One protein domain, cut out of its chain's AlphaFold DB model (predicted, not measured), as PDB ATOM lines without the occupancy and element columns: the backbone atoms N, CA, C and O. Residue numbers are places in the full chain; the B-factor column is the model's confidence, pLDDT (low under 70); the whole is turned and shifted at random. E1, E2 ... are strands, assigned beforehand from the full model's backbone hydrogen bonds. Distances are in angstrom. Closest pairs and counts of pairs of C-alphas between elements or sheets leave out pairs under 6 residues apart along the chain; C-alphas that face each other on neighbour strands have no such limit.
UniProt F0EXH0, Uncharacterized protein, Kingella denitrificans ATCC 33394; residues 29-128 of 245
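What this domain is: This is residues 29 to 128 of the 245 residues of an uncharacterized protein of Kingella denitrificans ATCC 33394 (UniProt F0EXH0). A strongly twisted sheet of six strands makes the body, and the hairpin of E5 and E6 packs on its E8 side as the smaller layer of an uneven sandwich, two sheets only partly face to face. The small hairpin of E1 and E2 lies at the far end of the large sheet, away from E5 and E6, and the long loop of residues 51 to 72 runs between E3 and E4. The printed part has 100 residues, with no named helix and eight named strands, E1 to E8 along the chain; the large sheet is mixed, in the order E2, E1, E4, E3, E7, E8, and the small one is antiparallel. The class is all strand, though only 49 of the 100 residues are in named elements. The whole is compact, with a radius of gyration of the C-alphas of 13.6 A, and spans 38 by 27 by 21 A.

How they stand to each other: In the large sheet, E3, residues 46 to 50, and E7, residues 107 to 114, are parallel neighbours at 33 degrees, with N 108 and O 47 2.8 A apart. E4, residues 73 to 77, is antiparallel to E3 and forms a hairpin with it; N 48 and O 74 are 2.8 A apart. E1, residues 29 to 32, is parallel to E4 at 6 degrees, with N 31 and O 75 2.8 A apart. E2, residues 35 to 37, is an edge strand and forms a hairpin with E1, with N 37 and O 30 2.9 A apart. E8, residues 120 to 127, is the other edge strand and forms a hairpin with E7, with N 111 and O 123 2.8 A apart. From edge to edge the strands' lines turn by 131 degrees. The second sheet is the hairpin of E5, residues 82 to 89, and E6, residues 92 to 99, at 165 degrees, with N 87 and O 94 2.8 A apart. The parts of the two sheets that face each other are 9.1 A centre to centre. E6 and E8 have 11 pairs of C-alphas within 8 A, the closest being Gly 94 and Tyr 120 at 4.7 A. E1 and E5 are apart.

Where its parts are: E1 begins at C-alpha 29 (21.199, 46.494, 33.862), and E2 follows it. E3 and E4 measure 13.5 A and 13.6 A from first to last C-alpha. E5 measures 22.4 A, from C-alpha 82 (23.470, 52.799, 18.117), and E6 22.0 A. E7 measures 22.6 A, and E8 20.9 A, ending at C-alpha 127 (8.914, 43.497, 20.177).

The domain as a whole: The C-alphas of Pro 41 and Asp 117, the two farthest apart, are 40.6 A from each other. The printed part has no cut, and the link from E3 to E4, 22 residues, is long. The mean pLDDT of the printed part is 72.7; it is under 70 at residues 52 to 53, 57 to 72, 86 to 96 and 114 to 120.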
ATOM      1  N   ALA A  29      20.540  45.242  33.494       77.88
ATOM      2  CA  ALA A  29      21.199  46.494  33.862       77.88
ATOM      3  C   ALA A  29      20.450  47.714  33.342       77.88
ATOM      4  O   ALA A  29      19.835  47.674  32.282       77.88
ATOM      5  N   SER A  30      20.536  48.804  34.101       82.88
ATOM      6  CA  SER A  30      19.980  50.100  33.728       82.88
ATOM      7  C   SER A  30      21.097  51.126  33.623       82.88
ATOM      8  O   SER A  30      21.979  51.171  34.482       82.88
ATOM      9  N   PHE A  31      21.049  51.954  32.586       83.62
ATOM     10  CA  PHE A  31      22.011  53.015  32.332       83.62
ATOM     11  C   PHE A  31      21.290  54.343  32.120       83.62
ATOM     12  O   PHE A  31      20.418  54.450  31.257       83.62
ATOM     13  N   LEU A  32      21.691  55.357  32.886       82.69
ATOM     14  CA  LEU A  32      21.271  56.743  32.716       82.69
ATOM     15  C   LEU A  32      22.489  57.566  32.306       82.69
ATOM     16  O   LEU A  32      23.468  57.625  33.044       82.69
ATOM     17  N   ASN A  33      22.443  58.184  31.126       80.56
ATOM     18  CA  ASN A  33      23.547  58.963  30.559       80.56
ATOM     19  C   ASN A  33      24.879  58.184  30.554       80.56
ATOM     20  O   ASN A  33      25.931  58.713  30.898       80.56
ATOM     21  N   GLY A  34      24.819  56.890  30.220       73.31
ATOM     22  CA  GLY A  34      25.985  56.000  30.184       73.31
ATOM     23  C   GLY A  34      26.478  55.501  31.548       73.31
ATOM     24  O   GLY A  34      27.353  54.640  31.588       73.31
ATOM     25  N   GLN A  35      25.910  55.969  32.661       77.44
ATOM     26  CA  GLN A  35      26.258  55.497  34.002       77.44
ATOM     27  C   GLN A  35      25.297  54.404  34.469       77.44
ATOM     28  O   GLN A  35      24.080  54.533  34.323       77.44
ATOM     29  N   LYS A  36      25.839  53.327  35.050       80.06
ATOM     30  CA  LYS A  36      25.032  52.238  35.612       80.06
ATOM     31  C   LYS A  36      24.255  52.746  36.826       80.06
ATOM     32  O   LYS A  36      24.839  53.280  37.763       80.06
ATOM     33  N   VAL A  37      22.948  52.524  36.823       80.75
ATOM     34  CA  VAL A  37      22.025  52.905  37.898       80.75
ATOM     35  C   VAL A  37      21.148  51.717  38.289       80.75
ATOM     36  O   VAL A  37      21.098  50.707  37.585       80.75
ATOM     37  N   GLY A  38      20.448  51.824  39.420       84.44
ATOM     38  CA  GLY A  38      19.535  50.771  39.878       84.44
ATOM     39  C   GLY A  38      18.315  50.592  38.968       84.44
ATOM     40  O   GLY A  38      17.863  49.471  38.758       84.44
ATOM     41  N   SER A  39      17.799  51.684  38.401       86.75
ATOM     42  CA  SER A  39      16.691  51.671  37.442       86.75
ATOM     43  C   SER A  39      16.658  52.963  36.627       86.75
ATOM     44  O   SER A  39      17.205  53.986  37.043       86.75
ATOM     45  N   VAL A  40      16.005  52.913  35.469       85.81
ATOM     46  CA  VAL A  40      15.600  54.093  34.699       85.81
ATOM     47  C   VAL A  40      14.102  54.012  34.407       85.81
ATOM     48  O   VAL A  40      13.595  52.906  34.202       85.81
ATOM     49  N   PRO A  41      13.371  55.142  34.378       88.88
ATOM     50  CA  PRO A  41      11.962  55.126  34.011       88.88
ATOM     51  C   PRO A  41      11.773  54.620  32.580       88.88
ATOM     52  O   PRO A  41      12.537  54.978  31.674       88.88
ATOM     53  N   ARG A  42      10.761  53.779  32.364       84.44
ATOM     54  CA  ARG A  42      10.536  53.105  31.077       84.44
ATOM     55  C   ARG A  42      10.237  54.112  29.974       84.44
ATOM     56  O   ARG A  42      10.774  54.020  28.883       84.44
ATOM     57  N   GLU A  43       9.411  55.099  30.269       89.69
ATOM     58  CA  GLU A  43       8.994  56.150  29.348       89.69
ATOM     59  C   GLU A  43      10.148  57.050  28.880       89.69
ATOM     60  O   GLU A  43      10.006  57.766  27.895       89.69
ATOM     61  N   LYS A  44      11.305  56.986  29.553       87.31
ATOM     62  CA  LYS A  44      12.531  57.712  29.189       87.31
ATOM     63  C   LYS A  44      13.627  56.803  28.636       87.31
ATOM     64  O   LYS A  44      14.663  57.299  28.202       87.31
ATOM     65  N   SER A  45      13.422  55.488  28.663       87.50
ATOM     66  CA  SER A  45      14.436  54.504  28.304       87.50
ATOM     67  C   SER A  45      13.968  53.570  27.202       87.50
ATOM     68  O   SER A  45      12.783  53.300  27.027       87.50
ATOM     69  N   VAL A  46      14.923  53.050  26.448       89.81
ATOM     70  CA  VAL A  46      14.711  51.899  25.576       89.81
ATOM     71  C   VAL A  46      15.140  50.634  26.312       89.81
ATOM     72  O   VAL A  46      16.084  50.659  27.103       89.81
ATOM     73  N   THR A  47      14.447  49.524  26.070       88.94
ATOM     74  CA  THR A  47      14.846  48.209  26.585       88.94
ATOM     75  C   THR A  47      15.415  47.351  25.461       88.94
ATOM     76  O   THR A  47      14.735  47.140  24.465       88.94
ATOM     77  N   PHE A  48      16.620  46.812  25.623       84.56
ATOM     78  CA  PHE A  48      17.198  45.805  24.737       84.56
ATOM     79  C   PHE A  48      17.191  44.442  25.412       84.56
ATOM     80  O   PHE A  48      17.513  44.335  26.593       84.56
ATOM     81  N   VAL A  49      16.845  43.403  24.663       80.19
ATOM     82  CA  VAL A  49      16.712  42.037  25.172       80.19
ATOM     83  C   VAL A  49      17.484  41.088  24.268       80.19
ATOM     84  O   VAL A  49      17.233  41.039  23.069       80.19
ATOM     85  N   GLY A  50      18.415  40.314  24.816       75.75
ATOM     86  CA  GLY A  50      19.120  39.279  24.061       75.75
ATOM     87  C   GLY A  50      18.214  38.091  23.713       75.75
ATOM     88  O   GLY A  50      17.447  37.620  24.555       75.75
ATOM     89  N   SER A  51      18.313  37.588  22.480       72.25
ATOM     90  CA  SER A  51      17.596  36.400  21.994       72.25
ATOM     91  C   SER A  51      18.473  35.156  21.975       72.25
ATOM     92  O   SER A  51      19.543  35.220  21.384       72.25
ATOM     93  N   GLN A  52      18.007  34.012  22.494       66.44
ATOM     94  CA  GLN A  52      18.725  32.729  22.345       66.44
ATOM     95  C   GLN A  52      18.615  32.113  20.943       66.44
ATOM     96  O   GLN A  52      19.361  31.196  20.586       66.44
ATOM     97  N   THR A  53      17.674  32.610  20.150       67.25
ATOM     98  CA  THR A  53      17.455  32.212  18.762       67.25
ATOM     99  C   THR A  53      17.907  33.311  17.805       67.25
ATOM    100  O   THR A  53      18.076  34.464  18.214       67.25
ATOM    101  N   ASN A  54      18.048  32.987  16.521       70.06
ATOM    102  CA  ASN A  54      18.055  34.000  15.462       70.06
ATOM    103  C   ASN A  54      16.641  34.584  15.252       70.06
ATOM    104  O   ASN A  54      15.684  34.170  15.917       70.06
ATOM    105  N   GLU A  55      16.500  35.548  14.335       73.06
ATOM    106  CA  GLU A  55      15.213  36.221  14.065       73.06
ATOM    107  C   GLU A  55      14.120  35.284  13.514       73.06
ATOM    108  O   GLU A  55      12.944  35.640  13.513       73.06
ATOM    109  N   TYR A  56      14.492  34.068  13.103       70.00
ATOM    110  CA  TYR A  56      13.588  33.051  12.565       70.00
ATOM    111  C   TYR A  56      13.165  32.008  13.610       70.00
ATOM    112  O   TYR A  56      12.351  31.132  13.308       70.00
ATOM    113  N   GLY A  57      13.662  32.108  14.847       65.12
ATOM    114  CA  GLY A  57      13.375  31.153  15.922       65.12
ATOM    115  C   GLY A  57      14.262  29.907  15.890       65.12
ATOM    116  O   GLY A  57      13.960  28.917  16.549       65.12
ATOM    117  N   GLU A  58      15.360  29.922  15.134       62.50
ATOM    118  CA  GLU A  58      16.336  28.834  15.166       62.50
ATOM    119  C   GLU A  58      17.263  29.029  16.358       62.50
ATOM    120  O   GLU A  58      17.844  30.105  16.541       62.50
ATOM    121  N   ARG A  59      17.419  27.987  17.181       57.38
ATOM    122  CA  ARG A  59      18.356  28.024  18.306       57.38
ATOM    123  C   ARG A  59      19.755  28.192  17.738       57.38
ATOM    124  O   ARG A  59      20.249  27.321  17.024       57.38
ATOM    125  N   MET A  60      20.389  29.312  18.055       55.97
ATOM    126  CA  MET A  60      21.773  29.492  17.662       55.97
ATOM    127  C   MET A  60      22.620  28.501  18.452       55.97
ATOM    128  O   MET A  60      22.353  28.308  19.642       55.97
ATOM    129  N   PRO A  61      23.637  27.866  17.836       42.78
ATOM    130  CA  PRO A  61      24.469  26.856  18.496       42.78
ATOM    131  C   PRO A  61      25.209  27.385  19.737       42.78
ATOM    132  O   PRO A  61      25.987  26.665  20.354       42.78
ATOM    133  N   VAL A  62      25.029  28.663  20.076       44.62
ATOM    134  CA  VAL A  62      25.807  29.369  21.068       44.62
ATOM    135  C   VAL A  62      25.030  30.578  21.580       44.62
ATOM    136  O   VAL A  62      25.218  31.719  21.172       44.62
ATOM    137  N   TYR A  63      24.135  30.316  22.518       40.38
ATOM    138  CA  TYR A  63      24.144  31.174  23.689       40.38
ATOM    139  C   TYR A  63      25.108  30.530  24.672       40.38
ATOM    140  O   TYR A  63      25.004  29.317  24.870       40.38
ATOM    141  N   PRO A  64      26.065  31.260  25.264       39.84
ATOM    142  CA  PRO A  64      26.902  30.672  26.290       39.84
ATOM    143  C   PRO A  64      25.994  30.232  27.442       39.84
ATOM    144  O   PRO A  64      25.492  31.056  28.203       39.84
ATOM    145  N   GLU A  65      25.770  28.924  27.575       40.06
ATOM    146  CA  GLU A  65      25.141  28.358  28.773       40.06
ATOM    147  C   GLU A  65      26.068  28.510  29.998       40.06
ATOM    148  O   GLU A  65      25.611  28.360  31.128       40.06
ATOM    149  N   SER A  66      27.351  28.861  29.805       38.84
ATOM    150  CA  SER A  66      28.380  28.748  30.847       38.84
ATOM    151  C   SER A  66      29.258  29.976  31.141       38.84
ATOM    152  O   SER A  66      30.035  29.905  32.094       38.84
ATOM    153  N   SER A  67      29.150  31.122  30.447       43.28
ATOM    154  CA  SER A  67      29.854  32.340  30.898       43.28
ATOM    155  C   SER A  67      28.935  33.177  31.793       43.28
ATOM    156  O   SER A  67      27.886  33.661  31.376       43.28
ATOM    157  N   ARG A  68      29.307  33.315  33.072       44.25
ATOM    158  CA  ARG A  68      28.547  33.989  34.149       44.25
ATOM    159  C   ARG A  68      28.444  35.512  33.981       44.25
ATOM    160  O   ARG A  68      28.401  36.243  34.967       44.25
ATOM    161  N   SER A  69      28.449  36.003  32.748       48.22
ATOM    162  CA  SER A  69      28.903  37.355  32.509       48.22
ATOM    163  C   SER A  69      28.384  37.985  31.216       48.22
ATOM    164  O   SER A  69      29.154  38.427  30.375       48.22
ATOM    165  N   ALA A  70      27.063  38.080  31.063       54.50
ATOM    166  CA  ALA A  70      26.441  38.874  30.000       54.50
ATOM    167  C   ALA A  70      25.107  39.478  30.473       54.50
ATOM    168  O   ALA A  70      24.273  38.761  31.036       54.50
ATOM    169  N   HIS A  71      24.885  40.771  30.217       51.78
ATOM    170  CA  HIS A  71      23.575  41.405  30.403       51.78
ATOM    171  C   HIS A  71      22.585  40.864  29.369       51.78
ATOM    172  O   HIS A  71      22.774  41.032  28.166       51.78
ATOM    173  N   LYS A  72      21.520  40.215  29.841       67.50
ATOM    174  CA  LYS A  72      20.451  39.650  29.002       67.50
ATOM    175  C   LYS A  72      19.375  40.685  28.685       67.50
ATOM    176  O   LYS A  72      18.723  40.579  27.649       67.50
ATOM    177  N   ILE A  73      19.200  41.672  29.565       78.25
ATOM    178  CA  ILE A  73      18.279  42.795  29.400       78.25
ATOM    179  C   ILE A  73      18.997  44.093  29.785       78.25
ATOM    180  O   ILE A  73      19.625  44.188  30.842       78.25
ATOM    181  N   LEU A  74      18.900  45.104  28.929       82.06
ATOM    182  CA  LEU A  74      19.482  46.429  29.128       82.06
ATOM    183  C   LEU A  74      18.390  47.485  29.052       82.06
ATOM    184  O   LEU A  74      17.635  47.507  28.088       82.06
ATOM    185  N   HIS A  75      18.348  48.402  30.009       86.88
ATOM    186  CA  HIS A  75      17.536  49.612  29.934       86.88
ATOM    187  C   HIS A  75      18.465  50.809  29.755       86.88
ATOM    188  O   HIS A  75      19.360  51.019  30.572       86.88
ATOM    189  N   VAL A  76      18.283  51.585  28.691       85.81
ATOM    190  CA  VAL A  76      19.195  52.681  28.334       85.81
ATOM    191  C   VAL A  76      18.408  53.973  28.174       85.81
ATOM    192  O   VAL A  76      17.448  54.027  27.409       85.81
ATOM    193  N   SER A  77      18.810  55.006  28.911       85.81
ATOM    194  CA  SER A  77      18.282  56.366  28.820       85.81
ATOM    195  C   SER A  77      19.436  57.364  28.665       85.81
ATOM    196  O   SER A  77      20.388  57.289  29.446       85.81
ATOM    197  N   PRO A  78      19.342  58.349  27.756       86.81
ATOM    198  CA  PRO A  78      18.324  58.470  26.706       86.81
ATOM    199  C   PRO A  78      18.426  57.320  25.682       86.81
ATOM    200  O   PRO A  78      19.433  56.605  25.683       86.81
ATOM    201  N   PRO A  79      17.413  57.115  24.817       85.38
ATOM    202  CA  PRO A  79      17.529  56.165  23.718       85.38
ATOM    203  C   PRO A  79      18.763  56.483  22.856       85.38
ATOM    204  O   PRO A  79      18.921  57.629  22.425       85.38
ATOM    205  N   PRO A  80      19.675  55.518  22.652       81.31
ATOM    206  CA  PRO A  80      20.876  55.742  21.865       81.31
ATOM    207  C   PRO A  80      20.559  55.669  20.365       81.31
ATOM    208  O   PRO A  80      19.542  55.114  19.970       81.31
ATOM    209  N   GLN A  81      21.455  56.177  19.517       78.50
ATOM    210  CA  GLN A  81      21.364  55.997  18.055       78.50
ATOM    211  C   GLN A  81      21.925  54.643  17.593       78.50
ATOM    212  O   GLN A  81      21.544  54.105  16.555       78.50
ATOM    213  N   PHE A  82      22.850  54.087  18.372       76.00
ATOM    214  CA  PHE A  82      23.470  52.799  18.117       76.00
ATOM    215  C   PHE A  82      23.742  52.073  19.429       76.00
ATOM    216  O   PHE A  82      23.927  52.683  20.484       76.00
ATOM    217  N   ILE A  83      23.820  50.754  19.348       73.38
ATOM    218  CA  ILE A  83      24.311  49.905  20.428       73.38
ATOM    219  C   ILE A  83      25.456  49.050  19.907       73.38
ATOM    220  O   ILE A  83      25.455  48.636  18.751       73.38
ATOM    221  N   PHE A  84      26.421  48.737  20.760       72.00
ATOM    222  CA  PHE A  84      27.339  47.649  20.463       72.00
ATOM    223  C   PHE A  84      26.737  46.357  21.001       72.00
ATOM    224  O   PHE A  84      26.226  46.304  22.115       72.00
ATOM    225  N   ALA A  85      26.755  45.310  20.199       72.25
ATOM    226  CA  ALA A  85      26.307  43.997  20.610       72.25
ATOM    227  C   ALA A  85      27.375  42.972  20.243       72.25
ATOM    228  O   ALA A  85      28.138  43.145  19.286       72.25
ATOM    229  N   ALA A  86      27.441  41.911  21.036       69.75
ATOM    230  CA  ALA A  86      28.350  40.806  20.816       69.75
ATOM    231  C   ALA A  86      27.574  39.488  20.852       69.75
ATOM    232  O   ALA A  86      26.729  39.277  21.718       69.75
ATOM    233  N   CYS A  87      27.897  38.615  19.910       67.38
ATOM    234  CA  CYS A  87      27.492  37.224  19.848       67.38
ATOM    235  C   CYS A  87      28.762  36.390  20.014       67.38
ATOM    236  O   CYS A  87      29.642  36.423  19.150       67.38
ATOM    237  N   ASP A  88      28.880  35.668  21.124       57.59
ATOM    238  CA  ASP A  88      30.029  34.804  21.391       57.59
ATOM    239  C   ASP A  88      29.661  33.339  21.142       57.59
ATOM    240  O   ASP A  88      28.680  32.827  21.685       57.59
ATOM    241  N   GLY A  89      30.453  32.689  20.279       54.25
ATOM    242  CA  GLY A  89      30.081  31.475  19.568       54.25
ATOM    243  C   GLY A  89      31.124  30.348  19.525       54.25
ATOM    244  O   GLY A  89      32.305  30.616  19.342       54.25
ATOM    245  N   ALA A  90      30.689  29.079  19.527       44.34
ATOM    246  CA  ALA A  90      31.484  27.904  19.146       44.34
ATOM    247  C   ALA A  90      32.096  28.012  17.735       44.34
ATOM    248  O   ALA A  90      33.109  27.383  17.456       44.34
ATOM    249  N   ARG A  91      31.491  28.819  16.851       49.78
ATOM    250  CA  ARG A  91      31.995  29.090  15.496       49.78
ATOM    251  C   ARG A  91      32.669  30.455  15.329       49.78
ATOM    252  O   ARG A  91      33.066  30.797  14.228       49.78
ATOM    253  N   GLY A  92      32.846  31.222  16.409       50.88
ATOM    254  CA  GLY A  92      33.536  32.512  16.363       50.88
ATOM    255  C   GLY A  92      32.903  33.580  17.246       50.88
ATOM    256  O   GLY A  92      31.891  33.356  17.908       50.88
ATOM    257  N   ARG A  93      33.513  34.766  17.253       58.75
ATOM    258  CA  ARG A  93      32.992  35.961  17.929       58.75
ATOM    259  C   ARG A  93      32.474  36.929  16.875       58.75
ATOM    260  O   ARG A  93      33.213  37.288  15.964       58.75
ATOM    261  N   GLY A  94      31.231  37.371  17.005       61.31
ATOM    262  CA  GLY A  94      30.687  38.473  16.220       61.31
ATOM    263  C   GLY A  94      30.468  39.674  17.118       61.31
ATOM    264  O   GLY A  94      29.739  39.580  18.096       61.31
ATOM    265  N   ARG A  95      31.097  40.805  16.810       67.06
ATOM    266  CA  ARG A  95      30.838  42.082  17.481       67.06
ATOM    267  C   ARG A  95      30.378  43.061  16.424       67.06
ATOM    268  O   ARG A  95      31.052  43.210  15.408       67.06
ATOM    269  N   GLN A  96      29.240  43.701  16.649       66.69
ATOM    270  CA  GLN A  96      28.664  44.618  15.680       66.69
ATOM    271  C   GLN A  96      28.059  45.830  16.379       66.69
ATOM    272  O   GLN A  96      27.428  45.717  17.430       66.69
ATOM    273  N   MET A  97      28.247  46.991  15.757       70.62
ATOM    274  CA  MET A  97      27.453  48.175  16.041       70.62
ATOM    275  C   MET A  97      26.110  48.039  15.320       70.62
ATOM    276  O   MET A  97      26.067  47.892  14.098       70.62
ATOM    277  N   VAL A  98      25.026  48.024  16.085       73.94
ATOM    278  CA  VAL A  98      23.658  47.957  15.581       73.94
ATOM    279  C   VAL A  98      23.072  49.355  15.660       73.94
ATOM    280  O   VAL A  98      22.824  49.873  16.749       73.94
ATOM    281  N   GLU A  99      22.885  49.962  14.498       76.38
ATOM    282  CA  GLU A  99      22.196  51.240  14.346       76.38
ATOM    283  C   GLU A  99      20.684  51.011  14.250       76.38
ATOM    284  O   GLU A  99      20.226  50.011  13.687       76.38
ATOM    285  N   GLY A 100      19.904  51.935  14.803       77.56
ATOM    286  CA  GLY A 100      18.450  51.887  14.728       77.56
ATOM    287  C   GLY A 100      17.802  53.150  15.281       77.56
ATOM    288  O   GLY A 100      18.380  53.844  16.114       77.56
ATOM    289  N   ASP A 101      16.579  53.435  14.833       87.31
ATOM    290  CA  ASP A 101      15.741  54.483  15.422       87.31
ATOM    291  C   ASP A 101      15.108  53.960  16.720       87.31
ATOM    292  O   ASP A 101      13.957  53.518  16.760       87.31
ATOM    293  N   PHE A 102      15.919  53.887  17.775       86.69
ATOM    294  CA  PHE A 102      15.491  53.354  19.060       86.69
ATOM    295  C   PHE A 102      14.639  54.380  19.806       86.69
ATOM    296  O   PHE A 102      15.105  55.458  20.168       86.69
ATOM    297  N   GLN A 103      13.387  54.024  20.082       91.56
ATOM    298  CA  GLN A 103      12.429  54.929  20.713       91.56
ATOM    299  C   GLN A 103      12.260  54.632  22.208       91.56
ATOM    300  O   GLN A 103      12.284  53.481  22.653       91.56
ATOM    301  N   ALA A 104      12.063  55.688  23.002       90.75
ATOM    302  CA  ALA A 104      11.772  55.552  24.427       90.75
ATOM    303  C   ALA A 104      10.456  54.788  24.655       90.75
ATOM    304  O   ALA A 104       9.517  54.869  23.863       90.75
ATOM    305  N   GLY A 105      10.380  54.016  25.739       89.31
ATOM    306  CA  GLY A 105       9.227  53.181  26.075       89.31
ATOM    307  C   GLY A 105       9.152  51.846  25.326       89.31
ATOM    308  O   GLY A 105       8.387  50.967  25.745       89.31
ATOM    309  N   LYS A 106       9.950  51.666  24.264       92.56
ATOM    310  CA  LYS A 106       9.961  50.469  23.416       92.56
ATOM    311  C   LYS A 106      10.918  49.391  23.915       92.56
ATOM    312  O   LYS A 106      11.825  49.627  24.720       92.56
ATOM    313  N   THR A 107      10.698  48.175  23.428       89.00
ATOM    314  CA  THR A 107      11.566  47.024  23.664       89.00
ATOM    315  C   THR A 107      12.055  46.479  22.328       89.00
ATOM    316  O   THR A 107      11.257  46.265  21.423       89.00
ATOM    317  N   TYR A 108      13.362  46.255  22.212       85.88
ATOM    318  CA  TYR A 108      13.998  45.686  21.031       85.88
ATOM    319  C   TYR A 108      14.704  44.388  21.398       85.88
ATOM    320  O   TYR A 108      15.540  44.349  22.302       85.88
ATOM    321  N   GLN A 109      14.390  43.324  20.675       83.31
ATOM    322  CA  GLN A 109      15.066  42.048  20.798       83.31
ATOM    323  C   GLN A 109      16.258  41.990  19.837       83.31
ATOM    324  O   GLN A 109      16.131  42.322  18.659       83.31
ATOM    325  N   LEU A 110      17.416  41.583  20.356       80.19
ATOM    326  CA  LEU A 110      18.672  41.441  19.629       80.19
ATOM    327  C   LEU A 110      18.873  39.983  19.231       80.19
ATOM    328  O   LEU A 110      18.979  39.109  20.095       80.19
ATOM    329  N   TYR A 111      18.954  39.736  17.928       78.31
ATOM    330  CA  TYR A 111      19.151  38.415  17.347       78.31
ATOM    331  C   TYR A 111      20.558  38.276  16.774       78.31
ATOM    332  O   TYR A 111      21.041  39.158  16.060       78.31
ATOM    333  N   CYS A 112      21.191  37.143  17.065       75.50
ATOM    334  CA  CYS A 112      22.457  36.731  16.471       75.50
ATOM    335  C   CYS A 112      22.172  35.872  15.236       75.50
ATOM    336  O   CYS A 112      21.758  34.725  15.358       75.50
ATOM    337  N   ASN A 113      22.401  36.416  14.050       75.00
ATOM    338  CA  ASN A 113      22.173  35.742  12.779       75.00
ATOM    339  C   ASN A 113      23.499  35.198  12.231       75.00
ATOM    340  O   ASN A 113      24.408  35.975  11.946       75.00
ATOM    341  N   LEU A 114      23.629  33.879  12.079       69.31
ATOM    342  CA  LEU A 114      24.859  33.254  11.576       69.31
ATOM    343  C   LEU A 114      24.999  33.405  10.048       69.31
ATOM    344  O   LEU A 114      24.071  33.127   9.288       69.31
ATOM    345  N   HIS A 115      26.182  33.820   9.604       66.81
ATOM    346  CA  HIS A 115      26.578  33.962   8.203       66.81
ATOM    347  C   HIS A 115      27.383  32.734   7.714       66.81
ATOM    348  O   HIS A 115      27.804  31.909   8.523       66.81
ATOM    349  N   TYR A 116      27.597  32.570   6.399       59.59
ATOM    350  CA  TYR A 116      28.235  31.348   5.853       59.59
ATOM    351  C   TYR A 116      29.726  31.214   6.163       59.59
ATOM    352  O   TYR A 116      30.258  30.106   6.139       59.59
ATOM    353  N   ASP A 117      30.392  32.342   6.390       60.75
ATOM    354  CA  ASP A 117      31.803  32.452   6.759       60.75
ATOM    355  C   ASP A 117      31.988  32.421   8.282       60.75
ATOM    356  O   ASP A 117      32.981  32.923   8.804       60.75
ATOM    357  N   ASP A 118      30.995  31.873   8.989       61.09
ATOM    358  CA  ASP A 118      30.946  31.730  10.440       61.09
ATOM    359  C   ASP A 118      30.993  33.063  11.224       61.09
ATOM    360  O   ASP A 118      31.186  33.081  12.442       61.09
ATOM    361  N   ARG A 119      30.739  34.203  10.561       68.12
ATOM    362  CA  ARG A 119      30.527  35.500  11.230       68.12
ATOM    363  C   ARG A 119      29.074  35.667  11.674       68.12
ATOM    364  O   ARG A 119      28.158  35.180  11.022       68.12
ATOM    365  N   TYR A 120      28.835  36.408  12.757       69.50
ATOM    366  CA  TYR A 120      27.474  36.797  13.151       69.50
ATOM    367  C   TYR A 120      27.122  38.190  12.628       69.50
ATOM    368  O   TYR A 120      27.902  39.130  12.775       69.50
ATOM    369  N   LYS A 121      25.911  38.320  12.088       77.25
ATOM    370  CA  LYS A 121      25.207  39.584  11.877       77.25
ATOM    371  C   LYS A 121      24.237  39.785  13.037       77.25
ATOM    372  O   LYS A 121      23.475  38.882  13.357       77.25
ATOM    373  N   ILE A 122      24.248  40.948  13.668       77.19
ATOM    374  CA  ILE A 122      23.353  41.253  14.784       77.19
ATOM    375  C   ILE A 122      22.244  42.163  14.283       77.19
ATOM    376  O   ILE A 122      22.514  43.179  13.643       77.19
ATOM    377  N   VAL A 123      20.995  41.795  14.561       81.12
ATOM    378  CA  VAL A 123      19.821  42.591  14.183       81.12
ATOM    379  C   VAL A 123      18.964  42.892  15.405       81.12
ATOM    380  O   VAL A 123      18.781  42.035  16.266       81.12
ATOM    381  N   ALA A 124      18.433  44.111  15.474       83.88
ATOM    382  CA  ALA A 124      17.461  44.521  16.479       83.88
ATOM    383  C   ALA A 124      16.060  44.572  15.854       83.88
ATOM    384  O   ALA A 124      15.884  45.149  14.779       83.88
ATOM    385  N   ARG A 125      15.058  43.991  16.520       86.69
ATOM    386  CA  ARG A 125      13.642  44.097  16.125       86.69
ATOM    387  C   ARG A 125      12.816  44.607  17.286       86.69
ATOM    388  O   ARG A 125      12.986  44.122  18.401       86.69
ATOM    389  N   GLU A 126      11.924  45.557  17.027       90.12
ATOM    390  CA  GLU A 126      10.926  45.952  18.019       90.12
ATOM    391  C   GLU A 126      10.038  44.748  18.355       90.12
ATOM    392  O   GLU A 126       9.627  43.994  17.473       90.12
ATOM    393  N   VAL A 127       9.764  44.561  19.641       84.44
ATOM    394  CA  VAL A 127       8.914  43.497  20.177       84.44
ATOM    395  C   VAL A 127       7.935  44.084  21.195       84.44
ATOM    396  O   VAL A 127       8.175  45.179  21.717       84.44
ATOM    397  N   PRO A 128       6.834  43.378  21.519       85.56
ATOM    398  CA  PRO A 128       5.898  43.835  22.533       85.56
ATOM    399  C   PRO A 128       6.576  44.172  23.864       85.56
ATOM    400  O   PRO A 128       7.546  43.541  24.300       85.56
TER     401      PRO A 128